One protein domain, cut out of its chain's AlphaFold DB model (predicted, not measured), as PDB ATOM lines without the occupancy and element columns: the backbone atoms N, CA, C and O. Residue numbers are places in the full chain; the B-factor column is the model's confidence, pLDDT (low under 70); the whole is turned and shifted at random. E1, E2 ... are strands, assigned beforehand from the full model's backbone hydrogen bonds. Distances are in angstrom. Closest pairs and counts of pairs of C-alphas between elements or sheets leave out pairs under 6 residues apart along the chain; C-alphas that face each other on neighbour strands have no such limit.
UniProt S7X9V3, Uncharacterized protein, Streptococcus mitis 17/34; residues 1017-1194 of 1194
ATOM      1  N   TRP A1017     112.812 164.851 153.150       91.44
ATOM      2  CA  TRP A1017     113.798 165.814 152.681       91.44
ATOM      3  C   TRP A1017     113.081 167.047 152.131       91.44
ATOM      4  O   TRP A1017     112.185 166.914 151.299       91.44
ATOM      5  N   ILE A1018     113.469 168.228 152.602       91.94
ATOM      6  CA  ILE A1018     112.897 169.514 152.204       91.94
ATOM      7  C   ILE A1018     114.035 170.404 151.707       91.94
ATOM      8  O   ILE A1018     115.002 170.651 152.427       91.94
ATOM      9  N   GLU A1019     113.909 170.900 150.479       92.56
ATOM     10  CA  GLU A1019     114.784 171.941 149.944       92.56
ATOM     11  C   GLU A1019     114.212 173.326 150.257       92.56
ATOM     12  O   GLU A1019     112.998 173.539 150.278       92.56
ATOM     13  N   SER A1020     115.081 174.289 150.545       87.12
ATOM     14  CA  SER A1020     114.725 175.692 150.742       87.12
ATOM     15  C   SER A1020     115.950 176.562 150.465       87.12
ATOM     16  O   SER A1020     116.999 176.375 151.075       87.12
ATOM     17  N   SER A1021     115.833 177.525 149.543       84.25
ATOM     18  CA  SER A1021     116.950 178.395 149.116       84.25
ATOM     19  C   SER A1021     118.210 177.630 148.657       84.25
ATOM     20  O   SER A1021     119.328 178.021 148.987       84.25
ATOM     21  N   GLY A1022     118.041 176.508 147.942       83.75
ATOM     22  CA  GLY A1022     119.150 175.657 147.477       83.75
ATOM     23  C   GLY A1022     119.900 174.911 148.591       83.75
ATOM     24  O   GLY A1022     121.015 174.431 148.382       83.75
ATOM     25  N   ARG A1023     119.323 174.839 149.798       90.19
ATOM     26  CA  ARG A1023     119.841 174.070 150.936       90.19
ATOM     27  C   ARG A1023     118.809 173.027 151.350       90.19
ATOM     28  O   ARG A1023     117.610 173.292 151.337       90.19
ATOM     29  N   TRP A1024     119.277 171.849 151.743       94.00
ATOM     30  CA  TRP A1024     118.423 170.724 152.127       94.00
ATOM     31  C   TRP A1024     118.389 170.552 153.641       94.00
ATOM     32  O   TRP A1024     119.416 170.707 154.294       94.00
ATOM     33  N   TRP A1025     117.239 170.189 154.195       93.50
ATOM     34  CA  TRP A1025     117.084 169.723 155.574       93.50
ATOM     35  C   TRP A1025     116.172 168.495 155.606       93.50
ATOM     36  O   TRP A1025     115.469 168.212 154.633       93.50
ATOM     37  N   TYR A1026     116.201 167.734 156.700       92.31
ATOM     38  CA  TYR A1026     115.371 166.542 156.856       92.31
ATOM     39  C   TYR A1026     114.390 166.729 158.010       92.31
ATOM     40  O   TYR A1026     114.789 166.906 159.159       92.31
ATOM     41  N   LYS A1027     113.096 166.720 157.687       91.88
ATOM     42  CA  LYS A1027     112.002 166.893 158.640       91.88
ATOM     43  C   LYS A1027     111.476 165.530 159.070       91.88
ATOM     44  O   LYS A1027     110.898 164.803 158.260       91.88
ATOM     45  N   HIS A1028     111.638 165.198 160.342       88.50
ATOM     46  CA  HIS A1028     111.108 163.985 160.952       88.50
ATOM     47  C   HIS A1028     109.567 163.982 160.944       88.50
ATOM     48  O   HIS A1028     108.919 165.017 160.769       88.50
ATOM     49  N   ALA A1029     108.956 162.812 161.152       79.56
ATOM     50  CA  ALA A1029     107.498 162.662 161.107       79.56
ATOM     51  C   ALA A1029     106.747 163.414 162.230       79.56
ATOM     52  O   ALA A1029     105.581 163.756 162.056       79.56
ATOM     53  N   ASP A1030     107.413 163.723 163.348       78.31
ATOM     54  CA  ASP A1030     106.896 164.580 164.429       78.31
ATOM     55  C   ASP A1030     107.079 166.091 164.159       78.31
ATOM     56  O   ASP A1030     106.620 166.930 164.931       78.31
ATOM     57  N   GLY A1031     107.734 166.446 163.050       81.38
ATOM     58  CA  GLY A1031     108.043 167.816 162.657       81.38
ATOM     59  C   GLY A1031     109.368 168.373 163.183       81.38
ATOM     60  O   GLY A1031     109.714 169.491 162.799       81.38
ATOM     61  N   SER A1032     110.112 167.617 163.997       86.50
ATOM     62  CA  SER A1032     111.488 167.947 164.389       86.50
ATOM     63  C   SER A1032     112.484 167.706 163.239       86.50
ATOM     64  O   SER A1032     112.101 167.282 162.147       86.50
ATOM     65  N   TYR A1033     113.760 168.035 163.451       91.50
ATOM     66  CA  TYR A1033     114.836 167.850 162.472       91.50
ATOM     67  C   TYR A1033     116.202 167.771 163.166       91.50
ATOM     68  O   TYR A1033     116.409 168.380 164.221       91.50
ATOM     69  N   THR A1034     117.144 167.028 162.584       89.00
ATOM     70  CA  THR A1034     118.515 166.911 163.105       89.00
ATOM     71  C   THR A1034     119.282 168.229 162.955       89.00
ATOM     72  O   THR A1034     119.272 168.854 161.896       89.00
ATOM     73  N   THR A1035     119.988 168.650 164.011       91.56
ATOM     74  CA  THR A1035     120.859 169.841 164.022       91.56
ATOM     75  C   THR A1035     122.231 169.506 164.607       91.56
ATOM     76  O   THR A1035     122.340 168.722 165.548       91.56
ATOM     77  N   ASN A1036     123.289 170.097 164.041       90.88
ATOM     78  CA  ASN A1036     124.698 169.920 164.431       90.88
ATOM     79  C   ASN A1036     125.155 168.443 164.542       90.88
ATOM     80  O   ASN A1036     126.021 168.104 165.354       90.88
ATOM     81  N   GLY A1037     124.552 167.545 163.760       90.44
ATOM     82  CA  GLY A1037     124.533 166.111 164.042       90.44
ATOM     83  C   GLY A1037     124.522 165.224 162.802       90.44
ATOM     84  O   GLY A1037     124.222 165.666 161.693       90.44
ATOM     85  N   TRP A1038     124.870 163.956 163.016       94.62
ATOM     86  CA  TRP A1038     124.788 162.889 162.021       94.62
ATOM     87  C   TRP A1038     123.424 162.203 162.072       94.62
ATOM     88  O   TRP A1038     122.943 161.890 163.158       94.62
ATOM     89  N   GLU A1039     122.863 161.873 160.911       94.00
ATOM     90  CA  GLU A1039     121.657 161.048 160.798       94.00
ATOM     91  C   GLU A1039     121.818 159.991 159.699       94.00
ATOM     92  O   GLU A1039     122.447 160.250 158.668       94.00
ATOM     93  N   GLN A1040     121.241 158.803 159.902       93.12
ATOM     94  CA  GLN A1040     121.210 157.742 158.898       93.12
ATOM     95  C   GLN A1040     119.818 157.656 158.267       93.12
ATOM     96  O   GLN A1040     118.861 157.208 158.892       93.12
ATOM     97  N   ILE A1041     119.710 158.068 157.005       91.50
ATOM     98  CA  ILE A1041     118.445 158.188 156.280       91.50
ATOM     99  C   ILE A1041     118.502 157.269 155.058       91.50
ATOM    100  O   ILE A1041     119.271 157.506 154.124       91.50
ATOM    101  N   LYS A1042     117.676 156.212 155.056       86.31
ATOM    102  CA  LYS A1042     117.652 155.165 154.008       86.31
ATOM    103  C   LYS A1042     119.060 154.592 153.764       86.31
ATOM    104  O   LYS A1042     119.631 154.730 152.682       86.31
ATOM    105  N   ASP A1043     119.628 154.044 154.839       87.25
ATOM    106  CA  ASP A1043     120.961 153.430 154.966       87.25
ATOM    107  C   ASP A1043     122.184 154.325 154.687       87.25
ATOM    108  O   ASP A1043     123.313 153.920 154.968       87.25
ATOM    109  N   LYS A1044     121.992 155.568 154.232       92.94
ATOM    110  CA  LYS A1044     123.064 156.543 153.989       92.94
ATOM    111  C   LYS A1044     123.206 157.518 155.155       92.94
ATOM    112  O   LYS A1044     122.208 157.989 155.688       92.94
ATOM    113  N   TRP A1045     124.443 157.848 155.514       95.88
ATOM    114  CA  TRP A1045     124.746 158.858 156.532       95.88
ATOM    115  C   TRP A1045     124.805 160.265 155.936       95.88
ATOM    116  O   TRP A1045     125.396 160.458 154.876       95.88
ATOM    117  N   TYR A1046     124.234 161.232 156.645       95.81
ATOM    118  CA  TYR A1046     124.227 162.661 156.325       95.81
ATOM    119  C   TYR A1046     124.634 163.453 157.570       95.81
ATOM    120  O   TYR A1046     124.435 162.981 158.691       95.81
ATOM    121  N   TYR A1047     125.177 164.656 157.385       96.50
ATOM    122  CA  TYR A1047     125.515 165.564 158.484       96.50
ATOM    123  C   TYR A1047     124.815 166.913 158.304       96.50
ATOM    124  O   TYR A1047     124.800 167.454 157.197       96.50
ATOM    125  N   PHE A1048     124.264 167.455 159.389       96.25
ATOM    126  CA  PHE A1048     123.486 168.695 159.405       96.25
ATOM    127  C   PHE A1048     124.152 169.758 160.287       96.25
ATOM    128  O   PHE A1048     124.653 169.444 161.365       96.25
ATOM    129  N   ASP A1049     124.141 171.023 159.857       92.69
ATOM    130  CA  ASP A1049     124.658 172.146 160.651       92.69
ATOM    131  C   ASP A1049     123.721 172.554 161.802       92.69
ATOM    132  O   ASP A1049     122.646 171.987 162.008       92.69
ATOM    133  N   GLN A1050     124.142 173.545 162.590       92.56
ATOM    134  CA  GLN A1050     123.404 174.054 163.750       92.56
ATOM    135  C   GLN A1050     121.991 174.573 163.422       92.56
ATOM    136  O   GLN A1050     121.139 174.587 164.307       92.56
ATOM    137  N   ALA A1051     121.722 174.978 162.177       89.88
ATOM    138  CA  ALA A1051     120.402 175.424 161.733       89.88
ATOM    139  C   ALA A1051     119.598 174.316 161.022       89.88
ATOM    140  O   ALA A1051     118.480 174.571 160.581       89.88
ATOM    141  N   GLY A1052     120.133 173.092 160.954       90.81
ATOM    142  CA  GLY A1052     119.462 171.916 160.402       90.81
ATOM    143  C   GLY A1052     119.744 171.651 158.928       90.81
ATOM    144  O   GLY A1052     119.082 170.804 158.334       90.81
ATOM    145  N   TRP A1053     120.708 172.343 158.314       95.69
ATOM    146  CA  TRP A1053     120.989 172.175 156.888       95.69
ATOM    147  C   TRP A1053     122.037 171.100 156.632       95.69
ATOM    148  O   TRP A1053     123.133 171.124 157.193       95.69
ATOM    149  N   MET A1054     121.716 170.197 155.717       97.00
ATOM    150  CA  MET A1054     122.583 169.161 155.176       97.00
ATOM    151  C   MET A1054     123.860 169.766 154.587       97.00
ATOM    152  O   MET A1054     123.813 170.706 153.789       97.00
ATOM    153  N   GLN A1055     125.004 169.208 154.967       97.19
ATOM    154  CA  GLN A1055     126.317 169.631 154.492       97.19
ATOM    155  C   GLN A1055     126.779 168.801 153.286       97.19
ATOM    156  O   GLN A1055     126.393 167.646 153.110       97.19
ATOM    157  N   THR A1056     127.642 169.393 152.460       95.75
ATOM    158  CA  THR A1056     128.339 168.733 151.342       95.75
ATOM    159  C   THR A1056     129.814 169.144 151.356       95.75
ATOM    160  O   THR A1056     130.159 170.176 151.930       95.75
ATOM    161  N   GLY A1057     130.697 168.346 150.755       95.31
ATOM    162  CA  GLY A1057     132.144 168.556 150.825       95.31
ATOM    163  C   GLY A1057     132.742 168.133 152.171       95.31
ATOM    164  O   GLY A1057     132.251 167.208 152.821       95.31
ATOM    165  N   TRP A1058     133.832 168.783 152.581       95.94
ATOM    166  CA  TRP A1058     134.564 168.442 153.803       95.94
ATOM    167  C   TRP A1058     133.886 168.960 155.075       95.94
ATOM    168  O   TRP A1058     133.693 170.160 155.247       95.94
ATOM    169  N   VAL A1059     133.627 168.054 156.018       95.50
ATOM    170  CA  VAL A1059     133.140 168.359 157.371       95.50
ATOM    171  C   VAL A1059     134.143 167.853 158.399       95.50
ATOM    172  O   VAL A1059     134.620 166.720 158.307       95.50
ATOM    173  N   LYS A1060     134.430 168.669 159.419       94.25
ATOM    174  CA  LYS A1060     135.218 168.258 160.586       94.25
ATOM    175  C   LYS A1060     134.333 168.184 161.822       94.25
ATOM    176  O   LYS A1060     133.784 169.194 162.247       94.25
ATOM    177  N   THR A1061     134.224 167.007 162.428       88.12
ATOM    178  CA  THR A1061     133.404 166.783 163.627       88.12
ATOM    179  C   THR A1061     134.022 165.701 164.513       88.12
ATOM    180  O   THR A1061     134.704 164.801 164.027       88.12
ATOM    181  N   GLY A1062     133.918 165.855 165.837       83.94
ATOM    182  CA  GLY A1062     134.657 165.025 166.804       83.94
ATOM    183  C   GLY A1062     136.191 165.094 166.676       83.94
ATOM    184  O   GLY A1062     136.888 164.223 167.180       83.94
ATOM    185  N   GLY A1063     136.726 166.098 165.967       88.00
ATOM    186  CA  GLY A1063     138.144 166.199 165.586       88.00
ATOM    187  C   GLY A1063     138.508 165.503 164.264       88.00
ATOM    188  O   GLY A1063     139.527 165.850 163.668       88.00
ATOM    189  N   THR A1064     137.653 164.606 163.773       92.06
ATOM    190  CA  THR A1064     137.841 163.794 162.563       92.06
ATOM    191  C   THR A1064     137.296 164.502 161.320       92.06
ATOM    192  O   THR A1064     136.289 165.205 161.391       92.06
ATOM    193  N   TRP A1065     137.956 164.315 160.173       96.44
ATOM    194  CA  TRP A1065     137.471 164.776 158.866       96.44
ATOM    195  C   TRP A1065     136.630 163.705 158.168       96.44
ATOM    196  O   TRP A1065     136.984 162.526 158.183       96.44
ATOM    197  N   TYR A1066     135.564 164.147 157.509       96.19
ATOM    198  CA  TYR A1066     134.651 163.352 156.693       96.19
ATOM    199  C   TYR A1066     134.381 164.094 155.383       96.19
ATOM    200  O   TYR A1066     134.409 165.327 155.357       96.19
ATOM    201  N   TYR A1067     134.069 163.359 154.317       97.19
ATOM    202  CA  TYR A1067     133.624 163.944 153.052       97.19
ATOM    203  C   TYR A1067     132.175 163.548 152.767       97.19
ATOM    204  O   TYR A1067     131.831 162.364 152.766       97.19
ATOM    205  N   LEU A1068     131.318 164.535 152.526       97.06
ATOM    206  CA  LEU A1068     129.926 164.364 152.133       97.06
ATOM    207  C   LEU A1068     129.829 164.613 150.623       97.06
ATOM    208  O   LEU A1068     130.306 165.631 150.119       97.06
ATOM    209  N   ASN A1069     129.215 163.697 149.875       93.62
ATOM    210  CA  ASN A1069     129.051 163.864 148.428       93.62
ATOM    211  C   ASN A1069     128.140 165.061 148.094       93.62
ATOM    212  O   ASN A1069     127.453 165.599 148.959       93.62
ATOM    213  N   LYS A1070     128.055 165.444 146.811       92.12
ATOM    214  CA  LYS A1070     127.113 166.488 146.345       92.12
ATOM    215  C   LYS A1070     125.645 166.189 146.694       92.12
ATOM    216  O   LYS A1070     124.848 167.106 146.808       92.12
ATOM    217  N   SER A1071     125.308 164.916 146.895       90.56
ATOM    218  CA  SER A1071     124.013 164.427 147.382       90.56
ATOM    219  C   SER A1071     123.880 164.419 148.914       90.56
ATOM    220  O   SER A1071     123.017 163.718 149.428       90.56
ATOM    221  N   GLY A1072     124.784 165.065 149.658       91.88
ATOM    222  CA  GLY A1072     124.852 165.075 151.130       91.88
ATOM    223  C   GLY A1072     125.266 163.762 151.793       91.88
ATOM    224  O   GLY A1072     125.734 163.764 152.926       91.88
ATOM    225  N   SER A1073     125.131 162.635 151.095       95.25
ATOM    226  CA  SER A1073     125.477 161.316 151.613       95.25
ATOM    227  C   SER A1073     126.993 161.146 151.764       95.25
ATOM    228  O   SER A1073     127.737 161.325 150.795       95.25
ATOM    229  N   MET A1074     127.431 160.743 152.953       97.56
ATOM    230  CA  MET A1074     128.816 160.450 153.326       97.56
ATOM    231  C   MET A1074     129.520 159.531 152.318       97.56
ATOM    232  O   MET A1074     128.946 158.545 151.857       97.56
ATOM    233  N   ALA A1075     130.763 159.863 151.972       95.69
ATOM    234  CA  ALA A1075     131.618 159.052 151.116       95.69
ATOM    235  C   ALA A1075     132.414 158.015 151.921       95.69
ATOM    236  O   ALA A1075     132.823 158.266 153.055       95.69
ATOM    237  N   THR A1076     132.694 156.881 151.285       95.25
ATOM    238  CA  THR A1076     133.738 155.932 151.685       95.25
ATOM    239  C   THR A1076     134.687 155.722 150.510       95.25
ATOM    240  O   THR A1076     134.378 156.086 149.374       95.25
ATOM    241  N   ASP A1077     135.838 155.126 150.796       96.06
ATOM    242  CA  ASP A1077     136.875 154.756 149.843       96.06
ATOM    243  C   ASP A1077     137.464 155.978 149.108       96.06
ATOM    244  O   ASP A1077     137.640 157.038 149.717       96.06
ATOM    245  N   TRP A1078     137.873 155.843 147.844       95.88
ATOM    246  CA  TRP A1078     138.603 156.898 147.133       95.88
ATOM    247  C   TRP A1078     137.716 158.071 146.697       95.88
ATOM    248  O   TRP A1078     136.847 157.930 145.837       95.88
ATOM    249  N   VAL A1079     138.029 159.267 147.200       95.94
ATOM    250  CA  VAL A1079     137.464 160.546 146.747       95.94
ATOM    251  C   VAL A1079     138.549 161.364 146.057       95.94
ATOM    252  O   VAL A1079     139.652 161.522 146.581       95.94
ATOM    253  N   LYS A1080     138.221 161.933 144.893       94.50
ATOM    254  CA  LYS A1080     139.043 162.955 144.241       94.50
ATOM    255  C   LYS A1080     138.408 164.324 144.444       94.50
ATOM    256  O   LYS A1080     137.373 164.607 143.846       94.50
ATOM    257  N   ASP A1081     139.041 165.164 145.253       93.50
ATOM    258  CA  ASP A1081     138.610 166.539 145.495       93.50
ATOM    259  C   ASP A1081     139.638 167.531 144.935       93.50
ATOM    260  O   ASP A1081     140.843 167.376 145.123       93.50
ATOM    261  N   ASN A1082     139.150 168.517 144.176       89.69
ATOM    262  CA  ASN A1082     139.883 169.575 143.457       89.69
ATOM    263  C   ASN A1082     141.047 169.174 142.513       89.69
ATOM    264  O   ASN A1082     141.515 170.005 141.729       89.69
ATOM    265  N   GLY A1083     141.448 167.901 142.508       86.44
ATOM    266  CA  GLY A1083     142.579 167.332 141.768       86.44
ATOM    267  C   GLY A1083     143.328 166.271 142.586       86.44
ATOM    268  O   GLY A1083     143.857 165.315 142.017       86.44
ATOM    269  N   THR A1084     143.284 166.405 143.908       92.62
ATOM    270  CA  THR A1084     143.940 165.560 144.908       92.62
ATOM    271  C   THR A1084     143.090 164.337 145.246       92.62
ATOM    272  O   THR A1084     141.864 164.418 145.321       92.62
ATOM    273  N   TRP A1085     143.736 163.190 145.458       96.50
ATOM    274  CA  TRP A1085     143.082 161.976 145.950       96.50
ATOM    275  C   TRP A1085     143.158 161.883 147.474       96.50
ATOM    276  O   TRP A1085     144.194 162.178 148.067       96.50
ATOM    277  N   TYR A1086     142.071 161.415 148.075       96.94
ATOM    278  CA  TYR A1086     141.904 161.145 149.497       96.94
ATOM    279  C   TYR A1086     141.243 159.773 149.655       96.94
ATOM    280  O   TYR A1086     140.456 159.366 148.797       96.94
ATOM    281  N   TYR A1087     141.517 159.077 150.758       97.19
ATOM    282  CA  TYR A1087     140.833 157.826 151.097       97.19
ATOM    283  C   TYR A1087     139.997 158.009 152.367       97.19
ATOM    284  O   TYR A1087     140.509 158.443 153.402       97.19
ATOM    285  N   LEU A1088     138.707 157.688 152.296       97.12
ATOM    286  CA  LEU A1088     137.783 157.680 153.425       97.12
ATOM    287  C   LEU A1088     137.597 156.227 153.880       97.12
ATOM    288  O   LEU A1088     137.327 155.338 153.078       97.12
ATOM    289  N   ASN A1089     137.716 155.951 155.173       93.50
ATOM    290  CA  ASN A1089     137.463 154.607 155.696       93.50
ATOM    291  C   ASN A1089     135.971 154.231 155.561       93.50
ATOM    292  O   ASN A1089     135.123 155.085 155.315       93.50
ATOM    293  N   LYS A1090     135.612 152.965 155.814       91.62
ATOM    294  CA  LYS A1090     134.202 152.504 155.804       91.62
ATOM    295  C   LYS A1090     133.290 153.230 156.809       91.62
ATOM    296  O   LYS A1090     132.075 153.219 156.659       91.62
ATOM    297  N   SER A1091     133.876 153.880 157.812       89.50
ATOM    298  CA  SER A1091     133.241 154.796 158.770       89.50
ATOM    299  C   SER A1091     133.120 156.247 158.268       89.50
ATOM    300  O   SER A1091     132.804 157.132 159.055       89.50
ATOM    301  N   GLY A1092     133.463 156.523 157.006       91.94
ATOM    302  CA  GLY A1092     133.538 157.857 156.395       91.94
ATOM    303  C   GLY A1092     134.681 158.749 156.883       91.94
ATOM    304  O   GLY A1092     134.870 159.844 156.361       91.94
ATOM    305  N   SER A1093     135.454 158.300 157.873       95.19
ATOM    306  CA  SER A1093     136.568 159.053 158.446       95.19
ATOM    307  C   SER A1093     137.786 159.036 157.521       95.19
ATOM    308  O   SER A1093     138.259 157.964 157.138       95.19
ATOM    309  N   MET A1094     138.329 160.210 157.205       97.81
ATOM    310  CA  MET A1094     139.517 160.385 156.366       97.81
ATOM    311  C   MET A1094     140.734 159.630 156.920       97.81
ATOM    312  O   MET A1094     141.038 159.715 158.109       97.81
ATOM    313  N   ALA A1095     141.428 158.891 156.056       95.38
ATOM    314  CA  ALA A1095     142.643 158.162 156.396       95.38
ATOM    315  C   ALA A1095     143.905 159.031 156.265       95.38
ATOM    316  O   ALA A1095     143.989 159.926 155.425       95.38
ATOM    317  N   THR A1096     144.914 158.713 157.075       96.25
ATOM    318  CA  THR A1096     146.267 159.288 157.042       96.25
ATOM    319  C   THR A1096     147.279 158.185 157.349       96.25
ATOM    320  O   THR A1096     146.988 157.317 158.173       96.25
ATOM    321  N   GLY A1097     148.466 158.233 156.753       96.00
ATOM    322  CA  GLY A1097     149.453 157.151 156.781       96.00
ATOM    323  C   GLY A1097     149.174 156.082 155.720       96.00
ATOM    324  O   GLY A1097     148.543 156.349 154.697       96.00
ATOM    325  N   TRP A1098     149.661 154.864 155.954       95.88
ATOM    326  CA  TRP A1098     149.521 153.744 155.022       95.88
ATOM    327  C   TRP A1098     148.091 153.191 154.948       95.88
ATOM    328  O   TRP A1098     147.532 152.751 155.952       95.88
ATOM    329  N   VAL A1099     147.541 153.116 153.736       95.75
ATOM    330  CA  VAL A1099     146.281 152.426 153.412       95.75
ATOM    331  C   VAL A1099     146.565 151.292 152.434       95.75
ATOM    332  O   VAL A1099     147.340 151.451 151.490       95.75
ATOM    333  N   LYS A1100     145.909 150.144 152.641       94.19
ATOM    334  CA  LYS A1100     145.931 149.024 151.698       94.19
ATOM    335  C   LYS A1100     144.561 148.840 151.061       94.19
ATOM    336  O   LYS A1100     143.645 148.347 151.715       94.19
ATOM    337  N   ASP A1101     144.452 149.181 149.785       92.38
ATOM    338  CA  ASP A1101     143.233 149.041 148.993       92.38
ATOM    339  C   ASP A1101     143.445 148.021 147.861       92.38
ATOM    340  O   ASP A1101     144.463 148.043 147.173       92.38
ATOM    341  N   ASN A1102     142.501 147.086 147.714       90.06
ATOM    342  CA  ASN A1102     142.493 146.017 146.703       90.06
ATOM    343  C   ASN A1102     143.834 145.262 146.511       90.06
ATOM    344  O   ASN A1102     144.147 144.762 145.435       90.06
ATOM    345  N   GLY A1103     144.629 145.143 147.581       87.38
ATOM    346  CA  GLY A1103     145.940 144.479 147.577       87.38
ATOM    347  C   GLY A1103     147.138 145.423 147.408       87.38
ATOM    348  O   GLY A1103     148.236 145.066 147.839       87.38
ATOM    349  N   THR A1104     146.918 146.629 146.890       92.56
ATOM    350  CA  THR A1104     147.923 147.675 146.657       92.56
ATOM    351  C   THR A1104     148.077 148.569 147.891       92.56
ATOM    352  O   THR A1104     147.100 148.872 148.574       92.56
ATOM    353  N   TRP A1105     149.306 148.993 148.194       96.81
ATOM    354  CA  TRP A1105     149.589 149.970 149.251       96.81
ATOM    355  C   TRP A1105     149.672 151.389 148.689       96.81
ATOM    356  O   TRP A1105     150.236 151.594 147.616       96.81
ATOM    357  N   TYR A1106     149.165 152.347 149.459       97.06
ATOM    358  CA  TYR A1106     149.195 153.783 149.195       97.06
ATOM    359  C   TYR A1106     149.555 154.520 150.491       97.06
ATOM    360  O   TYR A1106     149.241 154.035 151.581       97.06
ATOM    361  N   TYR A1107     150.167 155.700 150.389       97.44
ATOM    362  CA  TYR A1107     150.436 156.568 151.541       97.44
ATOM    363  C   TYR A1107     149.603 157.848 151.442       97.44
ATOM    364  O   TYR A1107     149.626 158.527 150.416       97.44
ATOM    365  N   LEU A1108     148.868 158.179 152.502       97.62
ATOM    366  CA  LEU A1108     148.126 159.429 152.639       97.62
ATOM    367  C   LEU A1108     148.892 160.335 153.612       97.62
ATOM    368  O   LEU A1108     149.241 159.926 154.717       97.62
ATOM    369  N   ASN A1109     149.143 161.582 153.234       94.56
ATOM    370  CA  ASN A1109     149.825 162.559 154.082       94.56
ATOM    371  C   ASN A1109     148.989 162.925 155.327       94.56
ATOM    372  O   ASN A1109     147.821 162.557 155.450       94.56
ATOM    373  N   LYS A1110     149.547 163.722 156.250       92.69
ATOM    374  CA  LYS A1110     148.822 164.225 157.445       92.69
ATOM    375  C   LYS A1110     147.577 165.069 157.108       92.69
ATOM    376  O   LYS A1110     146.688 165.211 157.939       92.69
ATOM    377  N   SER A1111     147.519 165.606 155.892       91.88
ATOM    378  CA  SER A1111     146.385 166.297 155.259       91.88
ATOM    379  C   SER A1111     145.336 165.356 154.643       91.88
ATOM    380  O   SER A1111     144.355 165.838 154.090       91.88
ATOM    381  N   GLY A1112     145.563 164.039 154.660       93.31
ATOM    382  CA  GLY A1112     144.770 163.034 153.945       93.31
ATOM    383  C   GLY A1112     145.059 162.926 152.445       93.31
ATOM    384  O   GLY A1112     144.520 162.031 151.799       93.31
ATOM    385  N   SER A1113     145.904 163.797 151.881       95.75
ATOM    386  CA  SER A1113     146.234 163.784 150.453       95.75
ATOM    387  C   SER A1113     147.169 162.629 150.095       95.75
ATOM    388  O   SER A1113     148.209 162.447 150.729       95.75
ATOM    389  N   MET A1114     146.832 161.870 149.057       98.00
ATOM    390  CA  MET A1114     147.651 160.774 148.535       98.00
ATOM    391  C   MET A1114     149.029 161.267 148.075       98.00
ATOM    392  O   MET A1114     149.127 162.246 147.337       98.00
ATOM    393  N   ALA A1115     150.084 160.579 148.506       97.06
ATOM    394  CA  ALA A1115     151.462 160.864 148.130       97.06
ATOM    395  C   ALA A1115     151.887 160.116 146.854       97.06
ATOM    396  O   ALA A1115     151.413 159.017 146.565       97.06
ATOM    397  N   THR A1116     152.829 160.711 146.125       96.75
ATOM    398  CA  THR A1116     153.512 160.157 144.949       96.75
ATOM    399  C   THR A1116     155.006 160.492 145.041       96.75
ATOM    400  O   THR A1116     155.381 161.463 145.698       96.75
ATOM    401  N   GLY A1117     155.870 159.698 144.405       95.94
ATOM    402  CA  GLY A1117     157.325 159.820 144.526       95.94
ATOM    403  C   GLY A1117     157.872 159.252 145.841       95.94
ATOM    404  O   GLY A1117     157.275 158.359 146.449       95.94
ATOM    405  N   TRP A1118     159.030 159.752 146.275       96.12
ATOM    406  CA  TRP A1118     159.672 159.336 147.524       96.12
ATOM    407  C   TRP A1118     158.960 159.882 148.763       96.12
ATOM    408  O   TRP A1118     158.752 161.088 148.885       96.12
ATOM    409  N   ILE A1119     158.691 159.011 149.739       97.00
ATOM    410  CA  ILE A1119     158.322 159.411 151.106       97.00
ATOM    411  C   ILE A1119     159.230 158.738 152.129       97.00
ATOM    412  O   ILE A1119     159.761 157.651 151.891       97.00
ATOM    413  N   LYS A1120     159.387 159.381 153.290       95.00
ATOM    414  CA  LYS A1120     160.130 158.845 154.432       95.00
ATOM    415  C   LYS A1120     159.190 158.652 155.617       95.00
ATOM    416  O   LYS A1120     158.737 159.632 156.204       95.00
ATOM    417  N   ASP A1121     158.924 157.402 155.977       92.50
ATOM    418  CA  ASP A1121     158.039 157.032 157.083       92.50
ATOM    419  C   ASP A1121     158.842 156.307 158.168       92.50
ATOM    420  O   ASP A1121     159.573 155.358 157.888       92.50
ATOM    421  N   ASN A1122     158.765 156.801 159.407       88.25
ATOM    422  CA  ASN A1122     159.483 156.269 160.577       88.25
ATOM    423  C   ASN A1122     160.998 156.016 160.367       88.25
ATOM    424  O   ASN A1122     161.591 155.141 160.990       88.25
ATOM    425  N   GLY A1123     161.634 156.808 159.494       87.56
ATOM    426  CA  GLY A1123     163.061 156.718 159.157       87.56
ATOM    427  C   GLY A1123     163.366 155.973 157.853       87.56
ATOM    428  O   GLY A1123     164.393 156.256 157.236       87.56
ATOM    429  N   THR A1124     162.463 155.110 157.390       92.81
ATOM    430  CA  THR A1124     162.609 154.297 156.173       92.81
ATOM    431  C   THR A1124     162.092 155.044 154.944       92.81
ATOM    432  O   THR A1124     161.062 155.716 155.007       92.81
ATOM    433  N   TRP A1125     162.794 154.929 153.814       97.06
ATOM    434  CA  TRP A1125     162.359 155.480 152.527       97.06
ATOM    435  C   TRP A1125     161.530 154.470 151.728       97.06
ATOM    436  O   TRP A1125     161.865 153.287 151.686       97.06
ATOM    437  N   TYR A1126     160.492 154.966 151.057       97.12
ATOM    438  CA  TYR A1126     159.590 154.217 150.180       97.12
ATOM    439  C   TYR A1126     159.324 155.020 148.904       97.12
ATOM    440  O   TYR A1126     159.332 156.252 148.947       97.12
ATOM    441  N   TYR A1127     159.027 154.341 147.792       97.31
ATOM    442  CA  TYR A1127     158.658 154.990 146.531       97.31
ATOM    443  C   TYR A1127     157.218 154.653 146.123       97.31
ATOM    444  O   TYR A1127     156.850 153.482 145.995       97.31
ATOM    445  N   LEU A1128     156.404 155.684 145.900       97.50
ATOM    446  CA  LEU A1128     155.050 155.599 145.358       97.50
ATOM    447  C   LEU A1128     155.087 156.033 143.885       97.50
ATOM    448  O   LEU A1128     155.690 157.047 143.544       97.50
ATOM    449  N   ASN A1129     154.423 155.304 142.992       93.50
ATOM    450  CA  ASN A1129     154.326 155.701 141.586       93.50
ATOM    451  C   ASN A1129     153.326 156.870 141.376       93.50
ATOM    452  O   ASN A1129     152.713 157.374 142.316       93.50
ATOM    453  N   ASN A1130     153.098 157.269 140.121       93.00
ATOM    454  CA  ASN A1130     152.175 158.363 139.777       93.00
ATOM    455  C   ASN A1130     150.685 158.061 140.064       93.00
ATOM    456  O   ASN A1130     149.876 158.986 140.054       93.00
ATOM    457  N   SER A1131     150.306 156.803 140.329       91.62
ATOM    458  CA  SER A1131     148.980 156.426 140.848       91.62
ATOM    459  C   SER A1131     148.952 156.298 142.379       91.62
ATOM    460  O   SER A1131     147.997 155.758 142.924       91.62
ATOM    461  N   GLY A1132     149.999 156.763 143.075       94.12
ATOM    462  CA  GLY A1132     150.168 156.657 144.530       94.12
ATOM    463  C   GLY A1132     150.443 155.241 145.033       94.12
ATOM    464  O   GLY A1132     150.459 155.009 146.239       94.12
ATOM    465  N   SER A1133     150.642 154.288 144.124       95.81
ATOM    466  CA  SER A1133     150.814 152.871 144.418       95.81
ATOM    467  C   SER A1133     152.271 152.575 144.773       95.81
ATOM    468  O   SER A1133     153.183 152.914 144.015       95.81
ATOM    469  N   MET A1134     152.494 151.926 145.912       97.94
ATOM    470  CA  MET A1134     153.827 151.586 146.411       97.94
ATOM    471  C   MET A1134     154.552 150.610 145.482       97.94
ATOM    472  O   MET A1134     154.012 149.564 145.114       97.94
ATOM    473  N   VAL A1135     155.793 150.942 145.132       96.88
ATOM    474  CA  VAL A1135     156.641 150.142 144.244       96.88
ATOM    475  C   VAL A1135     157.532 149.197 145.054       96.88
ATOM    476  O   VAL A1135     157.991 149.521 146.146       96.88
ATOM    477  N   THR A1136     157.784 148.014 144.494       96.25
ATOM    478  CA  THR A1136     158.765 147.034 144.986       96.25
ATOM    479  C   THR A1136     159.660 146.609 143.820       96.25
ATOM    480  O   THR A1136     159.219 146.618 142.669       96.25
ATOM    481  N   GLY A1137     160.909 146.241 144.095       95.62
ATOM    482  CA  GLY A1137     161.923 145.961 143.080       95.62
ATOM    483  C   GLY A1137     162.676 147.213 142.615       95.62
ATOM    484  O   GLY A1137     162.844 148.175 143.362       95.62
ATOM    485  N   TRP A1138     163.172 147.186 141.377       94.94
ATOM    486  CA  TRP A1138     163.997 148.257 140.812       94.94
ATOM    487  C   TRP A1138     163.180 149.499 140.428       94.94
ATOM    488  O   TRP A1138     162.235 149.412 139.645       94.94
ATOM    489  N   VAL A1139     163.614 150.667 140.903       96.19
ATOM    490  CA  VAL A1139     163.131 151.994 140.487       96.19
ATOM    491  C   VAL A1139     164.294 152.771 139.885       96.19
ATOM    492  O   VAL A1139     165.389 152.780 140.444       96.19
ATOM    493  N   LYS A1140     164.059 153.449 138.757       94.06
ATOM    494  CA  LYS A1140     164.990 154.446 138.224       94.06
ATOM    495  C   LYS A1140     164.401 155.832 138.435       94.06
ATOM    496  O   LYS A1140     163.321 156.105 137.920       94.06
ATOM    497  N   ASP A1141     165.121 156.685 139.151       93.12
ATOM    498  CA  ASP A1141     164.711 158.054 139.450       93.12
ATOM    499  C   ASP A1141     165.919 159.002 139.390       93.12
ATOM    500  O   ASP A1141     167.038 158.615 139.721       93.12
ATOM    501  N   ASN A1142     165.700 160.217 138.885       89.12
ATOM    502  CA  ASN A1142     166.721 161.230 138.585       89.12
ATOM    503  C   ASN A1142     168.040 160.661 137.999       89.12
ATOM    504  O   ASN A1142     169.144 161.001 138.416       89.12
ATOM    505  N   GLY A1143     167.931 159.718 137.056       87.38
ATOM    506  CA  GLY A1143     169.071 159.048 136.413       87.38
ATOM    507  C   GLY A1143     169.684 157.871 137.191       87.38
ATOM    508  O   GLY A1143     170.183 156.942 136.548       87.38
ATOM    509  N   SER A1144     169.588 157.852 138.520       93.81
ATOM    510  CA  SER A1144     170.071 156.775 139.395       93.81
ATOM    511  C   SER A1144     169.108 155.584 139.463       93.81
ATOM    512  O   SER A1144     167.901 155.719 139.277       93.81
ATOM    513  N   TRP A1145     169.647 154.397 139.752       96.44
ATOM    514  CA  TRP A1145     168.854 153.219 140.116       96.44
ATOM    515  C   TRP A1145     168.777 153.074 141.635       96.44
ATOM    516  O   TRP A1145     169.750 153.341 142.333       96.44
ATOM    517  N   TYR A1146     167.637 152.591 142.111       97.50
ATOM    518  CA  TYR A1146     167.326 152.277 143.500       97.50
ATOM    519  C   TYR A1146     166.643 150.911 143.543       97.50
ATOM    520  O   TYR A1146     165.980 150.512 142.579       97.50
ATOM    521  N   TYR A1147     166.758 150.203 144.663       97.25
ATOM    522  CA  TYR A1147     166.033 148.956 144.884       97.25
ATOM    523  C   TYR A1147     165.169 149.064 146.140       97.25
ATOM    524  O   TYR A1147     165.634 149.461 147.209       97.25
ATOM    525  N   LEU A1148     163.888 148.749 145.978       97.31
ATOM    526  CA  LEU A1148     162.896 148.668 147.039       97.31
ATOM    527  C   LEU A1148     162.657 147.181 147.322       97.31
ATOM    528  O   LEU A1148     162.465 146.388 146.398       97.31
ATOM    529  N   ASP A1149     162.658 146.776 148.585       93.88
ATOM    530  CA  ASP A1149     162.462 145.378 148.959       93.88
ATOM    531  C   ASP A1149     160.991 144.920 148.795       93.88
ATOM    532  O   ASP A1149     160.126 145.646 148.299       93.88
ATOM    533  N   LYS A1150     160.667 143.693 149.226       92.19
ATOM    534  CA  LYS A1150     159.292 143.154 149.159       92.19
ATOM    535  C   LYS A1150     158.290 143.865 150.086       92.19
ATOM    536  O   LYS A1150     157.091 143.621 149.962       92.19
ATOM    537  N   SER A1151     158.755 144.706 151.011       91.56
ATOM    538  CA  SER A1151     157.931 145.597 151.834       91.56
ATOM    539  C   SER A1151     157.836 147.024 151.275       91.56
ATOM    540  O   SER A1151     157.099 147.833 151.830       91.56
ATOM    541  N   GLY A1152     158.540 147.321 150.174       94.19
ATOM    542  CA  GLY A1152     158.653 148.655 149.579       94.19
ATOM    543  C   GLY A1152     159.751 149.523 150.195       94.19
ATOM    544  O   GLY A1152     159.883 150.679 149.801       94.19
ATOM    545  N   ALA A1153     160.526 148.993 151.145       96.00
ATOM    546  CA  ALA A1153     161.575 149.727 151.836       96.00
ATOM    547  C   ALA A1153     162.844 149.813 150.977       96.00
ATOM    548  O   ALA A1153     163.319 148.809 150.444       96.00
ATOM    549  N   MET A1154     163.413 151.009 150.861       97.94
ATOM    550  CA  MET A1154     164.643 151.259 150.110       97.94
ATOM    551  C   MET A1154     165.849 150.561 150.748       97.94
ATOM    552  O   MET A1154     166.140 150.765 151.927       97.94
ATOM    553  N   THR A1155     166.578 149.764 149.966       96.38
ATOM    554  CA  THR A1155     167.780 149.063 150.437       96.38
ATOM    555  C   THR A1155     169.028 149.944 150.377       96.38
ATOM    556  O   THR A1155     169.224 150.692 149.421       96.38
ATOM    557  N   THR A1156     169.913 149.788 151.361       96.69
ATOM    558  CA  THR A1156     171.230 150.440 151.452       96.69
ATOM    559  C   THR A1156     172.289 149.416 151.861       96.69
ATOM    560  O   THR A1156     171.984 148.499 152.625       96.69
ATOM    561  N   GLY A1157     173.532 149.582 151.414       96.25
ATOM    562  CA  GLY A1157     174.604 148.599 151.576       96.25
ATOM    563  C   GLY A1157     174.517 147.463 150.552       96.25
ATOM    564  O   GLY A1157     173.950 147.627 149.470       96.25
ATOM    565  N   TRP A1158     175.090 146.306 150.892       96.38
ATOM    566  CA  TRP A1158     175.051 145.102 150.057       96.38
ATOM    567  C   TRP A1158     173.700 144.382 150.133       96.38
ATOM    568  O   TRP A1158     173.215 144.060 151.217       96.38
ATOM    569  N   PHE A1159     173.129 144.053 148.975       96.12
ATOM    570  CA  PHE A1159     171.911 143.250 148.843       96.12
ATOM    571  C   PHE A1159     172.014 142.273 147.664       96.12
ATOM    572  O   PHE A1159     172.888 142.404 146.805       96.12
ATOM    573  N   THR A1160     171.117 141.281 147.611       94.19
ATOM    574  CA  THR A1160     171.046 140.325 146.494       94.19
ATOM    575  C   THR A1160     169.723 140.394 145.742       94.19
ATOM    576  O   THR A1160     168.651 140.517 146.336       94.19
ATOM    577  N   VAL A1161     169.796 140.250 144.418       93.50
ATOM    578  CA  VAL A1161     168.635 140.062 143.538       93.50
ATOM    579  C   VAL A1161     168.936 138.891 142.606       93.50
ATOM    580  O   VAL A1161     169.946 138.888 141.908       93.50
ATOM    581  N   SER A1162     168.086 137.860 142.627       89.31
ATOM    582  CA  SER A1162     168.229 136.648 141.797       89.31
ATOM    583  C   SER A1162     169.626 135.996 141.839       89.31
ATOM    584  O   SER A1162     170.127 135.521 140.823       89.31
ATOM    585  N   GLY A1163     170.269 135.988 143.013       89.44
ATOM    586  CA  GLY A1163     171.595 135.393 143.230       89.44
ATOM    587  C   GLY A1163     172.791 136.282 142.865       89.44
ATOM    588  O   GLY A1163     173.922 135.901 143.150       89.44
ATOM    589  N   LYS A1164     172.568 137.470 142.288       94.50
ATOM    590  CA  LYS A1164     173.612 138.480 142.056       94.50
ATOM    591  C   LYS A1164     173.671 139.474 143.216       94.50
ATOM    592  O   LYS A1164     172.625 139.839 143.753       94.50
ATOM    593  N   TRP A1165     174.875 139.915 143.575       96.25
ATOM    594  CA  TRP A1165     175.112 140.956 144.582       96.25
ATOM    595  C   TRP A1165     175.149 142.350 143.954       96.25
ATOM    596  O   TRP A1165     175.702 142.529 142.869       96.25
ATOM    597  N   TYR A1166     174.600 143.324 144.676       97.25
ATOM    598  CA  TYR A1166     174.510 144.736 144.311       97.25
ATOM    599  C   TYR A1166     174.811 145.598 145.543       97.25
ATOM    600  O   TYR A1166     174.468 145.207 146.661       97.25
ATOM    601  N   TYR A1167     175.406 146.777 145.348       97.06
ATOM    602  CA  TYR A1167     175.685 147.726 146.430       97.06
ATOM    603  C   TYR A1167     174.938 149.044 146.217       97.06
ATOM    604  O   TYR A1167     175.129 149.709 145.198       97.06
ATOM    605  N   ALA A1168     174.127 149.448 147.191       97.25
ATOM    606  CA  ALA A1168     173.535 150.779 147.256       97.25
ATOM    607  C   ALA A1168     174.267 151.639 148.296       97.25
ATOM    608  O   ALA A1168     174.562 151.179 149.398       97.25
ATOM    609  N   TYR A1169     174.529 152.907 147.983       96.12
ATOM    610  CA  TYR A1169     175.055 153.869 148.954       96.12
ATOM    611  C   TYR A1169     174.023 154.173 150.059       96.12
ATOM    612  O   TYR A1169     172.857 153.794 149.965       96.12
ATOM    613  N   ASN A1170     174.412 154.926 151.095       93.62
ATOM    614  CA  ASN A1170     173.497 155.358 152.169       93.62
ATOM    615  C   ASN A1170     172.316 156.226 151.670       93.62
ATOM    616  O   ASN A1170     171.327 156.386 152.378       93.62
ATOM    617  N   SER A1171     172.409 156.773 150.454       92.94
ATOM    618  CA  SER A1171     171.322 157.458 149.739       92.94
ATOM    619  C   SER A1171     170.352 156.511 149.015       92.94
ATOM    620  O   SER A1171     169.409 156.983 148.395       92.94
ATOM    621  N   GLY A1172     170.592 155.196 149.036       94.62
ATOM    622  CA  GLY A1172     169.855 154.181 148.272       94.62
ATOM    623  C   GLY A1172     170.254 154.062 146.799       94.62
ATOM    624  O   GLY A1172     169.856 153.101 146.141       94.62
ATOM    625  N   ALA A1173     171.051 155.000 146.280       96.56
ATOM    626  CA  ALA A1173     171.508 154.975 144.898       96.56
ATOM    627  C   ALA A1173     172.481 153.805 144.658       96.56
ATOM    628  O   ALA A1173     173.437 153.610 145.411       96.56
ATOM    629  N   LEU A1174     172.244 153.045 143.592       97.50
ATOM    630  CA  LEU A1174     173.054 151.907 143.164       97.50
ATOM    631  C   LEU A1174     174.439 152.355 142.674       97.50
ATOM    632  O   LEU A1174     174.553 153.209 141.792       97.50
ATOM    633  N   ALA A1175     175.491 151.721 143.187       96.12
ATOM    634  CA  ALA A1175     176.836 151.828 142.636       96.12
ATOM    635  C   ALA A1175     176.907 151.097 141.283       96.12
ATOM    636  O   ALA A1175     176.595 149.913 141.200       96.12
ATOM    637  N   VAL A1176     177.332 151.790 140.221       95.88
ATOM    638  CA  VAL A1176     177.478 151.242 138.858       95.88
ATOM    639  C   VAL A1176     178.807 151.684 138.242       95.88
ATOM    640  O   VAL A1176     179.240 152.810 138.476       95.88
ATOM    641  N   ASN A1177     179.455 150.816 137.454       94.56
ATOM    642  CA  ASN A1177     180.754 151.069 136.798       94.56
ATOM    643  C   ASN A1177     181.833 151.657 137.735       94.56
ATOM    644  O   ASN A1177     182.589 152.550 137.353       94.56
ATOM    645  N   THR A1178     181.894 151.185 138.980       95.69
ATOM    646  CA  THR A1178     182.699 151.815 140.035       95.69
ATOM    647  C   THR A1178     183.273 150.789 141.012       95.69
ATOM    648  O   THR A1178     183.060 149.582 140.876       95.69
ATOM    649  N   THR A1179     184.037 151.272 141.989       94.38
ATOM    650  CA  THR A1179     184.481 150.497 143.154       94.38
ATOM    651  C   THR A1179     183.657 150.932 144.367       94.38
ATOM    652  O   THR A1179     183.427 152.125 144.568       94.38
ATOM    653  N   THR A1180     183.165 149.977 145.151       94.81
ATOM    654  CA  THR A1180     182.392 150.228 146.373       94.81
ATOM    655  C   THR A1180     183.304 150.747 147.498       94.81
ATOM    656  O   THR A1180     184.522 150.576 147.421       94.81
ATOM    657  N   PRO A1181     182.765 151.387 148.557       92.69
ATOM    658  CA  PRO A1181     183.581 151.955 149.641       92.69
ATOM    659  C   PRO A1181     184.447 150.937 150.404       92.69
ATOM    660  O   PRO A1181     185.416 151.323 151.051       92.69
ATOM    661  N   ASP A1182     184.107 149.651 150.320       92.19
ATOM    662  CA  ASP A1182     184.824 148.500 150.877       92.19
ATOM    663  C   ASP A1182     185.732 147.771 149.858       92.19
ATOM    664  O   ASP A1182     186.358 146.769 150.195       92.19
ATOM    665  N   GLY A1183     185.873 148.296 148.633       92.75
ATOM    666  CA  GLY A1183     186.927 147.912 147.682       92.75
ATOM    667  C   GLY A1183     186.535 146.937 146.564       92.75
ATOM    668  O   GLY A1183     187.376 146.628 145.717       92.75
ATOM    669  N   TYR A1184     185.286 146.471 146.501       93.75
ATOM    670  CA  TYR A1184     184.820 145.560 145.449       93.75
ATOM    671  C   TYR A1184     184.402 146.308 144.175       93.75
ATOM    672  O   TYR A1184     183.947 147.447 144.225       93.75
ATOM    673  N   LYS A1185     184.523 145.674 143.001       95.69
ATOM    674  CA  LYS A1185     184.117 146.283 141.721       95.69
ATOM    675  C   LYS A1185     182.705 145.878 141.316       95.69
ATOM    676  O   LYS A1185     182.342 144.709 141.417       95.69
ATOM    677  N   VAL A1186     181.942 146.836 140.793       95.75
ATOM    678  CA  VAL A1186     180.588 146.628 140.256       95.75
ATOM    679  C   VAL A1186     180.501 147.058 138.789       95.75
ATOM    680  O   VAL A1186     181.075 148.074 138.389       95.75
ATOM    681  N   ASN A1187     179.803 146.269 137.969       95.12
ATOM    682  CA  ASN A1187     179.698 146.483 136.521       95.12
ATOM    683  C   ASN A1187     178.661 147.569 136.143       95.12
ATOM    684  O   ASN A1187     178.116 148.268 136.998       95.12
ATOM    685  N   ALA A1188     178.364 147.711 134.847       92.88
ATOM    686  CA  ALA A1188     177.405 148.694 134.327       92.88
ATOM    687  C   ALA A1188     175.954 148.491 134.809       92.88
ATOM    688  O   ALA A1188     175.170 149.438 134.794       92.88
ATOM    689  N   ASN A1189     175.614 147.283 135.263       91.94
ATOM    690  CA  ASN A1189     174.325 146.934 135.863       91.94
ATOM    691  C   ASN A1189     174.347 147.058 137.403       91.94
ATOM    692  O   ASN A1189     173.354 146.739 138.051       91.94
ATOM    693  N   GLY A1190     175.481 147.456 137.995       92.44
ATOM    694  CA  GLY A1190     175.714 147.489 139.444       92.44
ATOM    695  C   GLY A1190     175.957 146.124 140.087       92.44
ATOM    696  O   GLY A1190     175.938 146.007 141.309       92.44
ATOM    697  N   GLU A1191     176.181 145.090 139.275       96.44
ATOM    698  CA  GLU A1191     176.428 143.725 139.741       96.44
ATOM    699  C   GLU A1191     177.885 143.595 140.189       96.44
ATOM    700  O   GLU A1191     178.790 144.006 139.454       96.44
ATOM    701  N   TRP A1192     178.121 143.002 141.361       95.25
ATOM    702  CA  TRP A1192     179.467 142.663 141.828       95.25
ATOM    703  C   TRP A1192     180.184 141.753 140.824       95.25
ATOM    704  O   TRP A1192     179.614 140.780 140.328       95.25
ATOM    705  N   VAL A1193     181.446 142.082 140.547       88.56
ATOM    706  CA  VAL A1193     182.361 141.277 139.739       88.56
ATOM    707  C   VAL A1193     183.502 140.803 140.640       88.56
ATOM    708  O   VAL A1193     184.312 141.616 141.097       88.56
ATOM    709  N   GLY A1194     183.542 139.496 140.897       64.81
ATOM    710  CA  GLY A1194     184.538 138.789 141.707       64.81
ATOM    711  C   GLY A1194     184.721 137.371 141.191       64.81
ATOM    712  O   GLY A1194     183.691 136.773 140.807       64.81
TER     713      GLY A1194
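What this domain is: This is residues 1017 to 1194 of the 1194 residues of an uncharacterized protein of Streptococcus mitis 17/34 (UniProt S7X9V3). This is a long solenoid-like rod: eight small two-stranded hairpins follow one another along its length, turned about the long axis so that every third one points nearly the same way. Loops link each hairpin to the next, and residues 1169 to 1194 finish one end of the rod with two short antiparallel pairings. The printed part has 178 residues, with no named helix and sixteen named strands, E1 to E16 in order; each hairpin is its own antiparallel sheet of two. The class is all strand, though just 79 residues are in named strands. The whole is extended, with a radius of gyration of the C-alphas of 24.5 A and spans of 85 by 24 by 22 A.

Where its parts are: Start near the mean of the C-alphas, where E9, residues 1097 to 1101, begins at C-alpha 1097 (149.453, 157.151, 156.781); E10, residues 1104 to 1108, is 13.2 A long. Toward lower numbers, find E8 at 1084 to 1088, E7 at 1077 to 1081, E6 at 1064 to 1068, E5 at 1057 to 1061, E4 at 1044 to 1048, E3 at 1037 to 1041, E2 at 1023 to 1027, and E1 at 1017 to 1020, which begins at C-alpha 1017 (113.798, 165.814, 152.681). Toward higher numbers come E11 at 1117 to 1121, E12 at 1124 to 1128, E13 at 1137 to 1141, E14 at 1144 to 1148, E15 at 1157 to 1161 and E16 at 1164 to 1168, 13.4 A long, ending at C-alpha 1168 (173.535, 150.779, 147.256).

How they stand to each other: In the hairpin E9 and E10, antiparallel at 149 degrees, look for N 1099 and O 1106, 2.9 A apart, within hydrogen-bond range. Going outward, the closest C-alphas of E8 and E10, those of Tyr 1086 and Leu 1108, are 7.2 A apart, as are those of E10 and E12, Tyr 1106 and Leu 1128. E8 and E9 are only just apart, at 8.0 A. At one end, the hairpin E1 and E2 is antiparallel at 140 degrees, with N 1018 and O 1025 at 2.9 A. At the other, the hairpin E15 and E16 is antiparallel at 146 degrees, with N 1157 and O 1168 at 2.8 A. E1 and E16 are apart.

The domain as a whole: The two farthest C-alphas, those of Asp 1030 and Gly 1194, are 84.9 A apart. The printed part has no cut, and no link between named strands is long. Mean pLDDT of the printed part is 93.4; residue 1194, the chain's last, is under 70.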